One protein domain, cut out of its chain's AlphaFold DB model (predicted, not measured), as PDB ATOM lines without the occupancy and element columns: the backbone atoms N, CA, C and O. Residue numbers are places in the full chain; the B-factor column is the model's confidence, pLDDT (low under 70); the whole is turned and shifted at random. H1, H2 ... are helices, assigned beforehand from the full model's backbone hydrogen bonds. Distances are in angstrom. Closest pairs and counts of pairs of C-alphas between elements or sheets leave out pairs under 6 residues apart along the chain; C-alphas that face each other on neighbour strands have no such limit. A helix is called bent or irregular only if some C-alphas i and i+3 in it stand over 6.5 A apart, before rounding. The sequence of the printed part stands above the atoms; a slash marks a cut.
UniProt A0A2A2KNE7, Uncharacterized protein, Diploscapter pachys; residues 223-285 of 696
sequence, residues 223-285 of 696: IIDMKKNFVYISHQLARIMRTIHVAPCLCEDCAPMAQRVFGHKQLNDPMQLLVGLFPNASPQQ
ATOM      1  N   ILE A 223     102.560  98.371  32.513       94.44
ATOM      2  CA  ILE A 223     101.287  99.062  32.255       94.44
ATOM      3  C   ILE A 223     100.350  98.203  31.391       94.44
ATOM      4  O   ILE A 223      99.137  98.175  31.632       94.44
ATOM      5  N   ILE A 224     100.873  97.495  30.386       93.38
ATOM      6  CA  ILE A 224     100.089  96.563  29.563       93.38
ATOM      7  C   ILE A 224      99.576  95.390  30.408       93.38
ATOM      8  O   ILE A 224      98.419  94.990  30.241       93.38
ATOM      9  N   ASP A 225     100.380  94.852  31.324       91.06
ATOM     10  CA  ASP A 225      99.959  93.749  32.187       91.06
ATOM     11  C   ASP A 225      98.939  94.192  33.247       91.06
ATOM     12  O   ASP A 225      97.873  93.586  33.372       91.06
ATOM     13  N   MET A 226      99.155  95.340  33.899       94.31
ATOM     14  CA  MET A 226      98.167  95.963  34.788       94.31
ATOM     15  C   MET A 226      96.819  96.196  34.090       94.31
ATOM     16  O   MET A 226      95.769  95.917  34.673       94.31
ATOM     17  N   LYS A 227      96.815  96.638  32.822       91.75
ATOM     18  CA  LYS A 227      95.581  96.785  32.029       91.75
ATOM     19  C   LYS A 227      94.867  95.443  31.821       91.75
ATOM     20  O   LYS A 227      93.643  95.391  31.961       91.75
ATOM     21  N   LYS A 228      95.591  94.351  31.541       85.56
ATOM     22  CA  LYS A 228      95.003  92.997  31.437       85.56
ATOM     23  C   LYS A 228      94.420  92.536  32.776       85.56
ATOM     24  O   LYS A 228      93.289  92.050  32.807       85.56
ATOM     25  N   ASN A 229      95.147  92.749  33.871       90.62
ATOM     26  CA  ASN A 229      94.720  92.384  35.221       90.62
ATOM     27  C   ASN A 229      93.459  93.161  35.640       90.62
ATOM     28  O   ASN A 229      92.511  92.568  36.154       90.62
ATOM     29  N   PHE A 230      93.367  94.455  35.314       94.62
ATOM     30  CA  PHE A 230      92.160  95.252  35.558       94.62
ATOM     31  C   PHE A 230      90.954  94.763  34.739       94.62
ATOM     32  O   PHE A 230      89.852  94.633  35.276       94.62
ATOM     33  N   VAL A 231      91.150  94.412  33.458       87.06
ATOM     34  CA  VAL A 231      90.096  93.794  32.630       87.06
ATOM     35  C   VAL A 231      89.630  92.467  33.240       87.06
ATOM     36  O   VAL A 231      88.421  92.253  33.364       87.06
ATOM     37  N   TYR A 232      90.550  91.610  33.689       89.31
ATOM     38  CA  TYR A 232      90.217  90.340  34.340       89.31
ATOM     39  C   TYR A 232      89.399  90.539  35.627       89.31
ATOM     40  O   TYR A 232      88.327  89.947  35.773       89.31
ATOM     41  N   ILE A 233      89.840  91.433  36.519       91.94
ATOM     42  CA  ILE A 233      89.127  91.769  37.763       91.94
ATOM     43  C   ILE A 233      87.733  92.333  37.451       91.94
ATOM     44  O   ILE A 233      86.747  91.898  38.051       91.94
ATOM     45  N   SER A 234      87.613  93.231  36.465       88.06
ATOM     46  CA  SER A 234      86.319  93.784  36.041       88.06
ATOM     47  C   SER A 234      85.353  92.699  35.542       88.06
ATOM     48  O   SER A 234      84.160  92.735  35.851       88.06
ATOM     49  N   HIS A 235      85.866  91.679  34.841       80.12
ATOM     50  CA  HIS A 235      85.071  90.550  34.372       80.12
ATOM     51  C   HIS A 235      84.605  89.657  35.529       80.12
ATOM     52  O   HIS A 235      83.442  89.250  35.550       80.12
ATOM     53  N   GLN A 236      85.473  89.376  36.508       86.44
ATOM     54  CA  GLN A 236      85.101  88.580  37.681       86.44
ATOM     55  C   GLN A 236      84.079  89.305  38.562       86.44
ATOM     56  O   GLN A 236      83.064  88.710  38.922       86.44
ATOM     57  N   LEU A 237      84.253  90.607  38.810       87.81
ATOM     58  CA  LEU A 237      83.243  91.430  39.485       87.81
ATOM     59  C   LEU A 237      81.906  91.407  38.728       87.81
ATOM     60  O   LEU A 237      80.866  91.162  39.334       87.81
ATOM     61  N   ALA A 238      81.914  91.546  37.399       81.31
ATOM     62  CA  ALA A 238      80.699  91.455  36.587       81.31
ATOM     63  C   ALA A 238      80.037  90.060  36.592       81.31
ATOM     64  O   ALA A 238      78.840  89.957  36.305       81.31
ATOM     65  N   ARG A 239      80.778  88.979  36.879       79.69
ATOM     66  CA  ARG A 239      80.213  87.636  37.105       79.69
ATOM     67  C   ARG A 239      79.608  87.524  38.499       79.69
ATOM     68  O   ARG A 239      78.449  87.139  38.599       79.69
ATOM     69  N   ILE A 240      80.341  87.933  39.537       90.25
ATOM     70  CA  ILE A 240      79.867  87.930  40.930       90.25
ATOM     71  C   ILE A 240      78.569  88.735  41.045       90.25
ATOM     72  O   ILE A 240      77.571  88.194  41.508       90.25
ATOM     73  N   MET A 241      78.544  89.972  40.529       86.31
ATOM     74  CA  MET A 241      77.371  90.862  40.538       86.31
ATOM     75  C   MET A 241      76.138  90.239  39.859       86.31
ATOM     76  O   MET A 241      75.020  90.425  40.335       86.31
ATOM     77  N   ARG A 242      76.338  89.447  38.791       82.94
ATOM     78  CA  ARG A 242      75.266  88.663  38.154       82.94
ATOM     79  C   ARG A 242      74.780  87.515  39.037       82.94
ATOM     80  O   ARG A 242      73.575  87.333  39.149       82.94
ATOM     81  N   THR A 243      75.684  86.774  39.676       86.19
ATOM     82  CA  THR A 243      75.336  85.662  40.580       86.19
ATOM     83  C   THR A 243      74.580  86.126  41.827       86.19
ATOM     84  O   THR A 243      73.700  85.415  42.297       86.19
ATOM     85  N   ILE A 244      74.873  87.322  42.349       91.75
ATOM     86  CA  ILE A 244      74.153  87.905  43.498       91.75
ATOM     87  C   ILE A 244      72.912  88.724  43.101       91.75
ATOM     88  O   ILE A 244      72.316  89.368  43.961       91.75
ATOM     89  N   HIS A 245      72.528  88.723  41.818       87.50
ATOM     90  CA  HIS A 245      71.376  89.455  41.271       87.50
ATOM     91  C   HIS A 245      71.317  90.952  41.643       87.50
ATOM     92  O   HIS A 245      70.235  91.537  41.717       87.50
ATOM     93  N   VAL A 246      72.466  91.605  41.851       91.88
ATOM     94  CA  VAL A 246      72.492  93.052  42.107       91.88
ATOM     95  C   VAL A 246      72.185  93.785  40.806       91.88
ATOM     96  O   VAL A 246      72.903  93.649  39.813       91.88
ATOM     97  N   ALA A 247      71.102  94.564  40.818       83.31
ATOM     98  CA  ALA A 247      70.699  95.380  39.683       83.31
ATOM     99  C   ALA A 247      71.822  96.365  39.294       83.31
ATOM    100  O   ALA A 247      72.449  96.958  40.180       83.31
ATOM    101  N   PRO A 248      72.097  96.562  37.991       83.69
ATOM    102  CA  PRO A 248      73.097  97.527  37.553       83.69
ATOM    103  C   PRO A 248      72.697  98.948  37.965       83.69
ATOM    104  O   PRO A 248      71.519  99.308  37.935       83.69
ATOM    105  N   CYS A 249      73.687  99.772  38.319       86.62
ATOM    106  CA  CYS A 249      73.452 101.178  38.631       86.62
ATOM    107  C   CYS A 249      72.903 101.921  37.401       86.62
ATOM    108  O   CYS A 249      73.449 101.795  36.303       86.62
ATOM    109  N   LEU A 250      71.840 102.703  37.606       87.19
ATOM    110  CA  LEU A 250      71.132 103.453  36.564       87.19
ATOM    111  C   LEU A 250      71.524 104.944  36.503       87.19
ATOM    112  O   LEU A 250      70.835 105.713  35.839       87.19
ATOM    113  N   CYS A 251      72.592 105.375  37.189       88.62
ATOM    114  CA  CYS A 251      73.094 106.745  37.035       88.62
ATOM    115  C   CYS A 251      73.716 106.958  35.645       88.62
ATOM    116  O   CYS A 251      74.159 106.002  35.004       88.62
ATOM    117  N   GLU A 252      73.773 108.214  35.199       87.06
ATOM    118  CA  GLU A 252      74.242 108.588  33.858       87.06
ATOM    119  C   GLU A 252      75.668 108.082  33.569       87.06
ATOM    120  O   GLU A 252      75.915 107.551  32.487       87.06
ATOM    121  N   ASP A 253      76.563 108.109  34.564       82.06
ATOM    122  CA  ASP A 253      77.942 107.606  34.444       82.06
ATOM    123  C   ASP A 253      78.021 106.076  34.281       82.06
ATOM    124  O   ASP A 253      78.872 105.545  33.562       82.06
ATOM    125  N   CYS A 254      77.135 105.335  34.959       85.38
ATOM    126  CA  CYS A 254      77.144 103.870  34.961       85.38
ATOM    127  C   CYS A 254      76.330 103.263  33.813       85.38
ATOM    128  O   CYS A 254      76.664 102.168  33.350       85.38
ATOM    129  N   ALA A 255      75.304 103.960  33.322       81.50
ATOM    130  CA  ALA A 255      74.444 103.524  32.225       81.50
ATOM    131  C   ALA A 255      75.206 103.018  30.974       81.50
ATOM    132  O   ALA A 255      74.904 101.906  30.523       81.50
ATOM    133  N   PRO A 256      76.224 103.718  30.420       81.62
ATOM    134  CA  PRO A 256      76.955 103.228  29.247       81.62
ATOM    135  C   PRO A 256      77.797 101.978  29.540       81.62
ATOM    136  O   PRO A 256      77.985 101.144  28.652       81.62
ATOM    137  N   MET A 257      78.290 101.805  30.770       79.06
ATOM    138  CA  MET A 257      79.026 100.600  31.171       79.06
ATOM    139  C   MET A 257      78.068  99.421  31.390       79.06
ATOM    140  O   MET A 257      78.327  98.314  30.914       79.06
ATOM    141  N   ALA A 258      76.918  99.669  32.022       79.12
ATOM    142  CA  ALA A 258      75.857  98.686  32.201       79.12
ATOM    143  C   ALA A 258      75.334  98.164  30.851       79.12
ATOM    144  O   ALA A 258      75.247  96.953  30.659       79.12
ATOM    145  N   GLN A 259      75.084  99.039  29.871       80.88
ATOM    146  CA  GLN A 259      74.655  98.620  28.529       80.88
ATOM    147  C   GLN A 259      75.679  97.717  27.818       80.88
ATOM    148  O   GLN A 259      75.280  96.779  27.128       80.88
ATOM    149  N   ARG A 260      76.990  97.943  28.007       80.19
ATOM    150  CA  ARG A 260      78.043  97.072  27.444       80.19
ATOM    151  C   ARG A 260      78.123  95.718  28.150       80.19
ATOM    152  O   ARG A 260      78.241  94.696  27.483       80.19
ATOM    153  N   VAL A 261      78.071  95.705  29.483       74.88
ATOM    154  CA  VAL A 261      78.251  94.485  30.298       74.88
ATOM    155  C   VAL A 261      77.005  93.591  30.289       74.88
ATOM    156  O   VAL A 261      77.136  92.366  30.288       74.88
ATOM    157  N   PHE A 262      75.809  94.185  30.253       76.94
ATOM    158  CA  PHE A 262      74.520  93.483  30.315       76.94
ATOM    159  C   PHE A 262      73.770  93.420  28.970       76.94
ATOM    160  O   PHE A 262      72.680  92.862  28.925       76.94
ATOM    161  N   GLY A 263      74.358  93.963  27.893       66.44
ATOM    162  CA  GLY A 263      74.057  93.742  26.470       66.44
ATOM    163  C   GLY A 263      72.615  93.387  26.071       66.44
ATOM    164  O   GLY A 263      72.187  92.255  26.260       66.44
ATOM    165  N   HIS A 264      71.949  94.314  25.370       52.16
ATOM    166  CA  HIS A 264      70.564  94.361  24.835       52.16
ATOM    167  C   HIS A 264      69.773  93.085  24.424       52.16
ATOM    168  O   HIS A 264      68.602  93.209  24.064       52.16
ATOM    169  N   LYS A 265      70.344  91.877  24.415       51.03
ATOM    170  CA  LYS A 265      69.743  90.648  23.868       51.03
ATOM    171  C   LYS A 265      68.925  89.797  24.851       51.03
ATOM    172  O   LYS A 265      68.247  88.896  24.372       51.03
ATOM    173  N   GLN A 266      68.963  90.042  26.167       49.59
ATOM    174  CA  GLN A 266      68.178  89.251  27.142       49.59
ATOM    175  C   GLN A 266      67.009  89.996  27.809       49.59
ATOM    176  O   GLN A 266      66.024  89.359  28.160       49.59
ATOM    177  N   LEU A 267      67.037  91.330  27.910       51.69
ATOM    178  CA  LEU A 267      65.945  92.095  28.545       51.69
ATOM    179  C   LEU A 267      64.676  92.247  27.682       51.69
ATOM    180  O   LEU A 267      63.653  92.696  28.189       51.69
ATOM    181  N   ASN A 268      64.722  91.853  26.405       54.25
ATOM    182  CA  ASN A 268      63.578  91.910  25.484       54.25
ATOM    183  C   ASN A 268      62.824  90.575  25.338       54.25
ATOM    184  O   ASN A 268      61.853  90.521  24.585       54.25
ATOM    185  N   ASP A 269      63.247  89.507  26.023       69.25
ATOM    186  CA  ASP A 269      62.465  88.271  26.102       69.25
ATOM    187  C   ASP A 269      61.619  88.280  27.390       69.25
ATOM    188  O   ASP A 269      62.166  88.064  28.480       69.25
ATOM    189  N   PRO A 270      60.293  88.523  27.312       70.62
ATOM    190  CA  PRO A 270      59.443  88.573  28.498       70.62
ATOM    191  C   PRO A 270      59.430  87.246  29.270       70.62
ATOM    192  O   PRO A 270      59.164  87.260  30.469       70.62
ATOM    193  N   MET A 271      59.772  86.115  28.634       77.12
ATOM    194  CA  MET A 271      59.903  84.835  29.335       77.12
ATOM    195  C   MET A 271      61.050  84.842  30.349       77.12
ATOM    196  O   MET A 271      60.870  84.332  31.449       77.12
ATOM    197  N   GLN A 272      62.205  85.444  30.042       76.12
ATOM    198  CA  GLN A 272      63.333  85.483  30.988       76.12
ATOM    199  C   GLN A 272      63.045  86.400  32.181       76.12
ATOM    200  O   GLN A 272      63.417  86.082  33.311       76.12
ATOM    201  N   LEU A 273      62.312  87.493  31.947       79.75
ATOM    202  CA  LEU A 273      61.822  88.371  33.009       79.75
ATOM    203  C   LEU A 273      60.818  87.645  33.922       79.75
ATOM    204  O   LEU A 273      60.945  87.704  35.142       79.75
ATOM    205  N   LEU A 274      59.864  86.904  33.347       83.75
ATOM    206  CA  LEU A 274      58.886  86.120  34.110       83.75
ATOM    207  C   LEU A 274      59.531  84.953  34.881       83.75
ATOM    208  O   LEU A 274      59.167  84.733  36.033       83.75
ATOM    209  N   VAL A 275      60.519  84.257  34.305       86.31
ATOM    210  CA  VAL A 275      61.306  83.215  35.003       86.31
ATOM    211  C   VAL A 275      62.042  83.796  36.216       86.31
ATOM    212  O   VAL A 275      62.048  83.179  37.279       86.31
ATOM    213  N   GLY A 276      62.629  84.992  36.087       75.00
ATOM    214  CA  GLY A 276      63.304  85.671  37.199       75.00
ATOM    215  C   GLY A 276      62.354  86.154  38.304       75.00
ATOM    216  O   GLY A 276      62.734  86.164  39.471       75.00
ATOM    217  N   LEU A 277      61.122  86.532  37.952       82.50
ATOM    218  CA  LEU A 277      60.098  86.985  38.904       82.50
ATOM    219  C   LEU A 277      59.364  85.828  39.602       82.50
ATOM    220  O   LEU A 277      58.916  85.990  40.736       82.50
ATOM    221  N   PHE A 278      59.249  84.666  38.952       89.62
ATOM    222  CA  PHE A 278      58.500  83.511  39.456       89.62
ATOM    223  C   PHE A 278      59.306  82.202  39.324       89.62
ATOM    224  O   PHE A 278      58.924  81.321  38.552       89.62
ATOM    225  N   PRO A 279      60.390  82.016  40.104       80.00
ATOM    226  CA  PRO A 279      61.299  80.867  39.967       80.00
ATOM    227  C   PRO A 279      60.655  79.496  40.247       80.00
ATOM    228  O   PRO A 279      61.206  78.474  39.849       80.00
ATOM    229  N   ASN A 280      59.489  79.470  40.904       81.31
ATOM    230  CA  ASN A 280      58.729  78.251  41.208       81.31
ATOM    231  C   ASN A 280      57.509  78.042  40.286       81.31
ATOM    232  O   ASN A 280      56.762  77.086  40.485       81.31
ATOM    233  N   ALA A 281      57.257  78.934  39.320       86.44
ATOM    234  CA  ALA A 281      56.154  78.763  38.378       86.44
ATOM    235  C   ALA A 281      56.513  77.724  37.310       86.44
ATOM    236  O   ALA A 281      57.628  77.704  36.783       86.44
ATOM    237  N   SER A 282      55.554  76.868  36.955       91.88
ATOM    238  CA  SER A 282      55.767  75.889  35.892       91.88
ATOM    239  C   SER A 282      55.953  76.590  34.534       91.88
ATOM    240  O   SER A 282      55.383  77.666  34.308       91.88
ATOM    241  N   PRO A 283      56.683  75.988  33.572       85.50
ATOM    242  CA  PRO A 283      56.864  76.572  32.240       85.50
ATOM    243  C   PRO A 283      55.543  76.916  31.535       85.50
ATOM    244  O   PRO A 283      55.474  77.876  30.771       85.50
ATOM    245  N   GLN A 284      54.481  76.161  31.831       90.19
ATOM    246  CA  GLN A 284      53.130  76.384  31.317       90.19
ATOM    247  C   GLN A 284      52.505  77.655  31.912       90.19
ATOM    248  O   GLN A 284      52.025  78.492  31.155       90.19
ATOM    249  N   GLN A 285      52.583  77.855  33.235       89.75
ATOM    250  CA  GLN A 285      52.091  79.072  33.902       89.75
ATOM    251  C   GLN A 285      52.814  80.330  33.402       89.75
ATOM    252  O   GLN A 285      52.178  81.349  33.135       89.75
TER     253      GLN A 285
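What this domain is: This is residues 223 to 285 of the 696 residues of an uncharacterized protein of Diploscapter pachys (UniProt A0A2A2KNE7). One long helix, H1, reaches from one end of a rod-shaped outline, and the short helix H2 sits crosswise beside its last part, while the short helix H3 lies farther along toward the other end, away from both. The three helices form no shared core: the model is strung out lengthwise, with residues 223 to 233 of H1 sticking out at one end and residues 277 to 282 standing free near the other. The printed part has 63 residues with three named helices, in the order H1, H2, H3, and no named strand; the class is all helix. The whole is only just loose, close to extended, with a radius of gyration of the C-alphas of 15.5 A, and the C-alphas span 53 by 23 by 18 A.

Where its parts are: H1 is residues 223 to 243, 30.4 A from first to last C-alpha, beginning at C-alpha 223 at (101.287, 99.062, 32.255) and ending at C-alpha 243 at (75.336, 85.662, 40.580). H2 is residues 255 to 262 and is 10.2 A long. H3 is residues 270 to 277, 10.5 A long, and ends at C-alpha 277 at (60.098, 86.985, 38.904). No helix is bent.

How they stand to each other: H1 and H2 are close but not clearly touching, with 1 pair of C-alphas within 8 A. That closest pair is the C-alphas of Ala 238 and Val 261, 7.4 A apart. The lines of H1 and H2 are about perpendicular, at 76 degrees, and their centres are 14.6 A apart. H3 is apart from H1. H3 is also apart from H2, though it follows H2 in the chain. In H2 and H3 every pair of O i and N i+4 is within hydrogen-bond range; in H1 16 of 17 such pairs are.

The domain as a whole: The two C-alphas farthest apart are those of Ile 223 and Gln 284, 53.2 A. The printed part has no cut. H1 and H2 are joined by a long link of 11 residues, and H2 and H3 by a short link of 7 residues. Residues 251 to 256, of which 255 and 256 belong to H2, stand free, as do residues 263 to 270, of which 270 belongs to H3. Without the stretches that stand free the body has 32 residues and spans 38 by 17 by 13 A. The mean pLDDT of the printed part is 81.9, and the model's confidence is low, under 70, at residues 263 to 269.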